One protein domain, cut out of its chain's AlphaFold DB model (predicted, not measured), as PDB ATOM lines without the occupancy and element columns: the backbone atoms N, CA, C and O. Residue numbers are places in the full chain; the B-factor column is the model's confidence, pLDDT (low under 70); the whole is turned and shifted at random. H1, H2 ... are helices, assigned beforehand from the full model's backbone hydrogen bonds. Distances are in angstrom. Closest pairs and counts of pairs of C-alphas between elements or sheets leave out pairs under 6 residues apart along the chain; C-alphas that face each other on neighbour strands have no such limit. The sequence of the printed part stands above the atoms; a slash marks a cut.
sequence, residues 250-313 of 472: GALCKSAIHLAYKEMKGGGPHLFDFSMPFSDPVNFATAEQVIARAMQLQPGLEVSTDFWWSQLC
ATOM      1  N   GLY A 250      -8.400 -25.556  23.978       84.69
ATOM      2  CA  GLY A 250      -7.154 -25.406  24.730       84.69
ATOM      3  C   GLY A 250      -5.915 -25.388  23.828       84.69
ATOM      4  O   GLY A 250      -5.008 -24.579  24.037       84.69
ATOM      5  N   ALA A 251      -5.877 -26.228  22.789       86.00
ATOM      6  CA  ALA A 251      -4.806 -26.228  21.794       86.00
ATOM      7  C   ALA A 251      -4.811 -24.951  20.934       86.00
ATOM      8  O   ALA A 251      -3.739 -24.396  20.678       86.00
ATOM      9  N   LEU A 252      -5.992 -24.440  20.558       88.81
ATOM     10  CA  LEU A 252      -6.127 -23.145  19.882       88.81
ATOM     11  C   LEU A 252      -5.559 -22.015  20.748       88.81
ATOM     12  O   LEU A 252      -4.640 -21.329  20.297       88.81
ATOM     13  N   CYS A 253      -5.998 -21.887  22.006       88.44
ATOM     14  CA  CYS A 253      -5.474 -20.881  22.936       88.44
ATOM     15  C   CYS A 253      -3.947 -20.963  23.092       88.44
ATOM     16  O   CYS A 253      -3.261 -19.951  22.961       88.44
ATOM     17  N   LYS A 254      -3.385 -22.163  23.308       88.62
ATOM     18  CA  LYS A 254      -1.925 -22.357  23.409       88.62
ATOM     19  C   LYS A 254      -1.195 -21.947  22.132       88.62
ATOM     20  O   LYS A 254      -0.158 -21.296  22.205       88.62
ATOM     21  N   SER A 255      -1.727 -22.304  20.961       90.19
ATOM     22  CA  SER A 255      -1.117 -21.923  19.684       90.19
ATOM     23  C   SER A 255      -1.140 -20.406  19.462       90.19
ATOM     24  O   SER A 255      -0.128 -19.842  19.054       90.19
ATOM     25  N   ALA A 256      -2.234 -19.732  19.826       91.62
ATOM     26  CA  ALA A 256      -2.356 -18.278  19.758       91.62
ATOM     27  C   ALA A 256      -1.406 -17.567  20.736       91.62
ATOM     28  O   ALA A 256      -0.739 -16.614  20.343       91.62
ATOM     29  N   ILE A 257      -1.260 -18.080  21.963       91.62
ATOM     30  CA  ILE A 257      -0.266 -17.619  22.947       91.62
ATOM     31  C   ILE A 257       1.164 -17.769  22.402       91.62
ATOM     32  O   ILE A 257       1.953 -16.827  22.466       91.62
ATOM     33  N   HIS A 258       1.507 -18.922  21.819       90.31
ATOM     34  CA  HIS A 258       2.828 -19.143  21.221       90.31
ATOM     35  C   HIS A 258       3.096 -18.217  20.022       90.31
ATOM     36  O   HIS A 258       4.219 -17.737  19.861       90.31
ATOM     37  N   LEU A 259       2.085 -17.955  19.188       92.31
ATOM     38  CA  LEU A 259       2.186 -17.025  18.062       92.31
ATOM     39  C   LEU A 259       2.359 -15.579  18.543       92.31
ATOM     40  O   LEU A 259       3.281 -14.913  18.076       92.31
ATOM     41  N   ALA A 260       1.563 -15.135  19.517       93.25
ATOM     42  CA  ALA A 260       1.676 -13.817  20.141       93.25
ATOM     43  C   ALA A 260       3.064 -13.596  20.760       93.25
ATOM     44  O   ALA A 260       3.734 -12.615  20.443       93.25
ATOM     45  N   TYR A 261       3.548 -14.550  21.566       92.88
ATOM     46  CA  TYR A 261       4.888 -14.486  22.153       92.88
ATOM     47  C   TYR A 261       5.984 -14.405  21.081       92.88
ATOM     48  O   TYR A 261       6.930 -13.631  21.215       92.88
ATOM     49  N   LYS A 262       5.864 -15.185  19.998       92.62
ATOM     50  CA  LYS A 262       6.835 -15.185  18.896       92.62
ATOM     51  C   LYS A 262       6.816 -13.876  18.100       92.62
ATOM     52  O   LYS A 262       7.883 -13.401  17.719       92.62
ATOM     53  N   GLU A 263       5.641 -13.304  17.855       92.19
ATOM     54  CA  GLU A 263       5.481 -12.012  17.179       92.19
ATOM     55  C   GLU A 263       6.084 -10.877  18.021       92.19
ATOM     56  O   GLU A 263       6.909 -10.119  17.521       92.19
ATOM     57  N   MET A 264       5.744 -10.820  19.313       90.00
ATOM     58  CA  MET A 264       6.245  -9.804  20.246       90.00
ATOM     59  C   MET A 264       7.751  -9.924  20.510       90.00
ATOM     60  O   MET A 264       8.440  -8.911  20.605       90.00
ATOM     61  N   LYS A 265       8.289 -11.149  20.611       92.38
ATOM     62  CA  LYS A 265       9.732 -11.378  20.782       92.38
ATOM     63  C   LYS A 265      10.518 -11.033  19.514       92.38
ATOM     64  O   LYS A 265      11.644 -10.536  19.596       92.38
ATOM     65  N   GLY A 266       9.973 -11.356  18.340       88.75
ATOM     66  CA  GLY A 266      10.686 -11.257  17.071       88.75
ATOM     67  C   GLY A 266      12.035 -11.988  17.114       88.75
ATOM     68  O   GLY A 266      12.113 -13.162  17.482       88.75
ATOM     69  N   GLY A 267      13.109 -11.280  16.752       83.88
ATOM     70  CA  GLY A 267      14.498 -11.749  16.870       83.88
ATOM     71  C   GLY A 267      15.229 -11.299  18.144       83.88
ATOM     72  O   GLY A 267      16.448 -11.439  18.210       83.88
ATOM     73  N   GLY A 268      14.524 -10.706  19.112       84.12
ATOM     74  CA  GLY A 268      15.107 -10.103  20.312       84.12
ATOM     75  C   GLY A 268      15.425 -11.084  21.455       84.12
ATOM     76  O   GLY A 268      15.256 -12.304  21.314       84.12
ATOM     77  N   PRO A 269      15.875 -10.560  22.615       86.75
ATOM     78  CA  PRO A 269      15.970 -11.329  23.858       86.75
ATOM     79  C   PRO A 269      14.594 -11.858  24.298       86.75
ATOM     80  O   PRO A 269      13.561 -11.535  23.716       86.75
ATOM     81  N   HIS A 270      14.559 -12.735  25.301       89.75
ATOM     82  CA  HIS A 270      13.282 -13.217  25.833       89.75
ATOM     83  C   HIS A 270      12.511 -12.095  26.541       89.75
ATOM     84  O   HIS A 270      13.110 -11.268  27.214       89.75
ATOM     85  N   LEU A 271      11.182 -12.093  26.381       89.56
ATOM     86  CA  LEU A 271      10.293 -11.114  27.023       89.56
ATOM     87  C   LEU A 271      10.104 -11.379  28.528       89.56
ATOM     88  O   LEU A 271       9.814 -10.462  29.286       89.56
ATOM     89  N   PHE A 272      10.231 -12.645  28.936       89.56
ATOM     90  CA  PHE A 272      10.248 -13.050  30.339       89.56
ATOM     91  C   PHE A 272      11.686 -13.024  30.850       89.56
ATOM     92  O   PHE A 272      12.589 -13.520  30.166       89.56
ATOM     93  N   ASP A 273      11.868 -12.514  32.062       87.75
ATOM     94  CA  ASP A 273      13.112 -12.632  32.804       87.75
ATOM     95  C   ASP A 273      13.118 -13.958  33.575       87.75
ATOM     96  O   ASP A 273      12.403 -14.137  34.562       87.75
ATOM     97  N   PHE A 274      13.931 -14.904  33.108       86.50
ATOM     98  CA  PHE A 274      14.075 -16.222  33.730       86.50
ATOM     99  C   PHE A 274      14.935 -16.224  35.003       86.50
ATOM    100  O   PHE A 274      15.079 -17.281  35.615       86.50
ATOM    101  N   SER A 275      15.515 -15.087  35.405       86.62
ATOM    102  CA  SER A 275      16.133 -14.944  36.730       86.62
ATOM    103  C   SER A 275      15.099 -14.719  37.843       86.62
ATOM    104  O   SER A 275      15.386 -15.004  39.004       86.62
ATOM    105  N   MET A 276      13.882 -14.298  37.479       78.69
ATOM    106  CA  MET A 276      12.774 -13.999  38.388       78.69
ATOM    107  C   MET A 276      11.657 -15.059  38.282       78.69
ATOM    108  O   MET A 276      11.479 -15.681  37.231       78.69
ATOM    109  N   PRO A 277      10.859 -15.295  39.344       78.94
ATOM    110  CA  PRO A 277       9.718 -16.209  39.281       78.94
ATOM    111  C   PRO A 277       8.614 -15.687  38.342       78.94
ATOM    112  O   PRO A 277       8.514 -14.493  38.070       78.94
ATOM    113  N   PHE A 278       7.723 -16.571  37.876       80.50
ATOM    114  CA  PHE A 278       6.586 -16.176  37.021       80.50
ATOM    115  C   PHE A 278       5.607 -15.214  37.722       80.50
ATOM    116  O   PHE A 278       4.934 -14.428  37.064       80.50
ATOM    117  N   SER A 279       5.537 -15.272  39.055       79.00
ATOM    118  CA  SER A 279       4.723 -14.388  39.896       79.00
ATOM    119  C   SER A 279       5.326 -12.995  40.116       79.00
ATOM    120  O   SER A 279       4.709 -12.185  40.799       79.00
ATOM    121  N   ASP A 280       6.535 -12.729  39.614       84.19
ATOM    122  CA  ASP A 280       7.145 -11.401  39.690       84.19
ATOM    123  C   ASP A 280       6.351 -10.380  38.848       84.19
ATOM    124  O   ASP A 280       5.919 -10.737  37.746       84.19
ATOM    125  N   PRO A 281       6.168  -9.118  39.296       84.75
ATOM    126  CA  PRO A 281       5.413  -8.111  38.550       84.75
ATOM    127  C   PRO A 281       5.876  -7.900  37.100       84.75
ATOM    128  O   PRO A 281       5.036  -7.672  36.231       84.75
ATOM    129  N   VAL A 282       7.179  -8.014  36.809       86.25
ATOM    130  CA  VAL A 282       7.723  -7.860  35.448       86.25
ATOM    131  C   VAL A 282       7.274  -9.020  34.561       86.25
ATOM    132  O   VAL A 282       6.758  -8.813  33.461       86.25
ATOM    133  N   ASN A 283       7.407 -10.252  35.055       88.44
ATOM    134  CA  ASN A 283       6.962 -11.446  34.339       88.44
ATOM    135  C   ASN A 283       5.432 -11.501  34.205       88.44
ATOM    136  O   ASN A 283       4.927 -11.892  33.151       88.44
ATOM    137  N   PHE A 284       4.690 -11.059  35.220       85.81
ATOM    138  CA  PHE A 284       3.230 -11.006  35.192       85.81
ATOM    139  C   PHE A 284       2.708  -9.978  34.173       85.81
ATOM    140  O   PHE A 284       1.848 -10.309  33.358       85.81
ATOM    141  N   ALA A 285       3.288  -8.775  34.126       87.50
ATOM    142  CA  ALA A 285       2.952  -7.767  33.118       87.50
ATOM    143  C   ALA A 285       3.294  -8.234  31.687       87.50
ATOM    144  O   ALA A 285       2.526  -8.006  30.751       87.50
ATOM    145  N   THR A 286       4.411  -8.950  31.498       89.56
ATOM    146  CA  THR A 286       4.729  -9.593  30.209       89.56
ATOM    147  C   THR A 286       3.684 -10.655  29.843       89.56
ATOM    148  O   THR A 286       3.260 -10.732  28.686       89.56
ATOM    149  N   ALA A 287       3.229 -11.465  30.806       89.56
ATOM    150  CA  ALA A 287       2.182 -12.464  30.593       89.56
ATOM    151  C   ALA A 287       0.841 -11.835  30.169       89.56
ATOM    152  O   ALA A 287       0.227 -12.317  29.215       89.56
ATOM    153  N   GLU A 288       0.432 -10.731  30.803       91.00
ATOM    154  CA  GLU A 288      -0.745  -9.945  30.407       91.00
ATOM    155  C   GLU A 288      -0.659  -9.470  28.956       91.00
ATOM    156  O   GLU A 288      -1.594  -9.676  28.181       91.00
ATOM    157  N   GLN A 289       0.473  -8.884  28.553       92.12
ATOM    158  CA  GLN A 289       0.663  -8.390  27.185       92.12
ATOM    159  C   GLN A 289       0.603  -9.524  26.149       92.12
ATOM    160  O   GLN A 289      -0.022  -9.368  25.096       92.12
ATOM    161  N   VAL A 290       1.198 -10.683  26.453       92.12
ATOM    162  CA  VAL A 290       1.158 -11.873  25.584       92.12
ATOM    163  C   VAL A 290      -0.264 -12.427  25.456       92.12
ATOM    164  O   VAL A 290      -0.678 -12.776  24.349       92.12
ATOM    165  N   ILE A 291      -1.039 -12.474  26.546       91.38
ATOM    166  CA  ILE A 291      -2.445 -12.909  26.522       91.38
ATOM    167  C   ILE A 291      -3.310 -11.910  25.748       91.38
ATOM    168  O   ILE A 291      -4.047 -12.317  24.849       91.38
ATOM    169  N   ALA A 292      -3.176 -10.609  26.013       91.88
ATOM    170  CA  ALA A 292      -3.904  -9.566  25.293       91.88
ATOM    171  C   ALA A 292      -3.626  -9.622  23.781       91.88
ATOM    172  O   ALA A 292      -4.552  -9.513  22.970       91.88
ATOM    173  N   ARG A 293      -2.372  -9.871  23.380       91.31
ATOM    174  CA  ARG A 293      -2.016 -10.067  21.969       91.31
ATOM    175  C   ARG A 293      -2.570 -11.376  21.399       91.31
ATOM    176  O   ARG A 293      -3.057 -11.374  20.272       91.31
ATOM    177  N   ALA A 294      -2.570 -12.472  22.157       91.50
ATOM    178  CA  ALA A 294      -3.162 -13.744  21.727       91.50
ATOM    179  C   ALA A 294      -4.677 -13.631  21.477       91.50
ATOM    180  O   ALA A 294      -5.168 -14.148  20.473       91.50
ATOM    181  N   MET A 295      -5.396 -12.893  22.329       90.62
ATOM    182  CA  MET A 295      -6.823 -12.596  22.158       90.62
ATOM    183  C   MET A 295      -7.083 -11.763  20.891       90.62
ATOM    184  O   MET A 295      -7.994 -12.077  20.129       90.62
ATOM    185  N   GLN A 296      -6.243 -10.760  20.599       89.75
ATOM    186  CA  GLN A 296      -6.320  -9.991  19.343       89.75
ATOM    187  C   GLN A 296      -6.084 -10.854  18.093       89.75
ATOM    188  O   GLN A 296      -6.687 -10.600  17.052       89.75
ATOM    189  N   LEU A 297      -5.210 -11.863  18.180       87.31
ATOM    190  CA  LEU A 297      -4.932 -12.788  17.078       87.31
ATOM    191  C   LEU A 297      -6.043 -13.833  16.868       87.31
ATOM    192  O   LEU A 297      -6.074 -14.453  15.807       87.31
ATOM    193  N   GLN A 298      -6.942 -14.043  17.838       85.81
ATOM    194  CA  GLN A 298      -8.064 -14.992  17.765       85.81
ATOM    195  C   GLN A 298      -9.393 -14.354  18.230       85.81
ATOM    196  O   GLN A 298      -9.991 -14.810  19.206       85.81
ATOM    197  N   PRO A 299      -9.922 -13.347  17.508       79.00
ATOM    198  CA  PRO A 299     -11.147 -12.642  17.899       79.00
ATOM    199  C   PRO A 299     -12.418 -13.511  17.836       79.00
ATOM    200  O   PRO A 299     -13.455 -13.103  18.339       79.00
ATOM    201  N   GLY A 300     -12.357 -14.696  17.216       78.31
ATOM    202  CA  GLY A 300     -13.465 -15.656  17.158       78.31
ATOM    203  C   GLY A 300     -13.523 -16.651  18.325       78.31
ATOM    204  O   GLY A 300     -14.298 -17.601  18.246       78.31
ATOM    205  N   LEU A 301     -12.687 -16.495  19.360       82.44
ATOM    206  CA  LEU A 301     -12.578 -17.447  20.469       82.44
ATOM    207  C   LEU A 301     -13.071 -16.832  21.791       82.44
ATOM    208  O   LEU A 301     -12.289 -16.334  22.602       82.44
ATOM    209  N   GLU A 302     -14.387 -16.884  22.005       79.94
ATOM    210  CA  GLU A 302     -15.061 -16.375  23.208       79.94
ATOM    211  C   GLU A 302     -14.819 -17.280  24.433       79.94
ATOM    212  O   GLU A 302     -15.660 -18.088  24.825       79.94
ATOM    213  N   VAL A 303     -13.643 -17.154  25.053       84.62
ATOM    214  CA  VAL A 303     -13.298 -17.828  26.318       84.62
ATOM    215  C   VAL A 303     -12.830 -16.825  27.372       84.62
ATOM    216  O   VAL A 303     -12.194 -15.822  27.046       84.62
ATOM    217  N   SER A 304     -13.145 -17.103  28.645       85.06
ATOM    218  CA  SER A 304     -12.789 -16.237  29.783       85.06
ATOM    219  C   SER A 304     -11.285 -15.952  29.847       85.06
ATOM    220  O   SER A 304     -10.468 -16.830  29.559       85.06
ATOM    221  N   THR A 305     -10.911 -14.757  30.307       83.44
ATOM    222  CA  THR A 305      -9.520 -14.363  30.578       83.44
ATOM    223  C   THR A 305      -8.802 -15.385  31.468       83.44
ATOM    224  O   THR A 305      -7.669 -15.765  31.178       83.44
ATOM    225  N   ASP A 306      -9.483 -15.934  32.481       82.25
ATOM    226  CA  ASP A 306      -8.937 -16.979  33.366       82.25
ATOM    227  C   ASP A 306      -8.552 -18.255  32.603       82.25
ATOM    228  O   ASP A 306      -7.590 -18.946  32.951       82.25
ATOM    229  N   PHE A 307      -9.283 -18.576  31.528       85.38
ATOM    230  CA  PHE A 307      -8.973 -19.723  30.686       85.38
ATOM    231  C   PHE A 307      -7.676 -19.489  29.905       85.38
ATOM    232  O   PHE A 307      -6.832 -20.386  29.879       85.38
ATOM    233  N   TRP A 308      -7.458 -18.291  29.352       85.75
ATOM    234  CA  TRP A 308      -6.188 -17.916  28.714       85.75
ATOM    235  C   TRP A 308      -5.008 -18.012  29.686       85.75
ATOM    236  O   TRP A 308      -4.007 -18.665  29.379       85.75
ATOM    237  N   TRP A 309      -5.157 -17.463  30.894       84.56
ATOM    238  CA  TRP A 309      -4.165 -17.586  31.964       84.56
ATOM    239  C   TRP A 309      -3.855 -19.044  32.323       84.56
ATOM    240  O   TRP A 309      -2.686 -19.419  32.454       84.56
ATOM    241  N   SER A 310      -4.884 -19.897  32.407       82.38
ATOM    242  CA  SER A 310      -4.716 -21.329  32.688       82.38
ATOM    243  C   SER A 310      -3.940 -22.086  31.601       82.38
ATOM    244  O   SER A 310      -3.365 -23.133  31.895       82.38
ATOM    245  N   GLN A 311      -3.888 -21.565  30.365       85.94
ATOM    246  CA  GLN A 311      -3.079 -22.136  29.283       85.94
ATOM    247  C   GLN A 311      -1.626 -21.649  29.303       85.94
ATOM    248  O   GLN A 311      -0.740 -22.430  28.957       85.94
ATOM    249  N   LEU A 312      -1.378 -20.393  29.700       80.00
ATOM    250  CA  LEU A 312      -0.034 -19.808  29.740       80.00
ATOM    251  C   LEU A 312       0.805 -20.362  30.899       80.00
ATOM    252  O   LEU A 312       1.960 -20.726  30.693       80.00
ATOM    253  N   CYS A 313       0.227 -20.464  32.100       73.44
ATOM    254  CA  CYS A 313       0.919 -21.040  33.255       73.44
ATOM    255  C   CYS A 313       0.030 -22.029  34.029       73.44
ATOM    256  O   CYS A 313      -0.435 -21.734  35.136       73.44
TER     257      CYS A 313
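This is residues 250 to 313 of the 472 residues of an uncharacterized protein of Macrostomum lignano (UniProt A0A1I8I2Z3). Three helices pack on one another crosswise: the longest, H2, makes one side, and H1 and the short H3 both pack on its other side, H1 crossing the later part of H2 and H3 sitting by the first half of H1. A long loop, residues 266 to 280, sweeps round from the end of H1 to the start of H2, and a shorter one, residues 298 to 304, folds back from H2 to H3 at the opposite end of the longest axis. The printed part has 64 residues with three named helices, in the order H1, H2, H3, and no named strand; its class is all helix. It is compact, with a radius of gyration of the C-alphas of 11.5 A, and spans 34 by 25 by 16 A.

H2, residues 281 to 297, touches H1, residues 250 to 265, with its residues 290 to 297 alone. The closest C-alphas of the two are those of Ile 257 and Ala 294, 5.0 A apart. They run opposite ways at a steep tilt of 68 degrees, only just short of about perpendicular. H2 also touches H3, residues 305 to 312, with its residues 287 to 291 alone; the closest C-alphas, those of Ile 291 and Trp 308, are 6.6 A apart. The lines of H2 and H3 are about perpendicular, at 74 degrees. H1 touches H3 with its residues 250 to 257 alone, and the closest C-alphas, those of Lys 254 and Gln 311, are 6.0 A apart. The lines of H1 and H3 are about perpendicular, at 75 degrees. The helix packing is mostly crossed, with no touching pair at a shallow tilt. In H1, H2 and H3 every O i to N i+4 pair is within hydrogen-bond range.

H2 runs from Pro 281, with its C-alpha at (5.413, -8.111, 38.550), to Leu 297, with its C-alpha at (-4.932, -12.788, 17.078), 24.3 A from first to last C-alpha. H1 begins at Gly 250, with its C-alpha at (-7.154, -25.406, 24.730), and ends at Lys 265, 22.3 A from first to last C-alpha. H3 runs from Thr 305 to Leu 312, 11.0 A from first to last C-alpha, and its last C-alpha is at (-0.034, -19.808, 29.740).

The two C-alphas farthest apart are those of Ser 275 and Gly 300, at 35.5 A. The C-alphas of Gly 250 and Cys 313, the first and last printed residues, are 12.5 A apart. The printed part has no cut. The link from H1 to H2, 15 residues, is long, and its C-alphas lie 10 to 18 A from the mean of the C-alphas. The link from H2 to H3, 7 residues, is short. The mean pLDDT of the printed part is 86.9, and no printed residue is under 70.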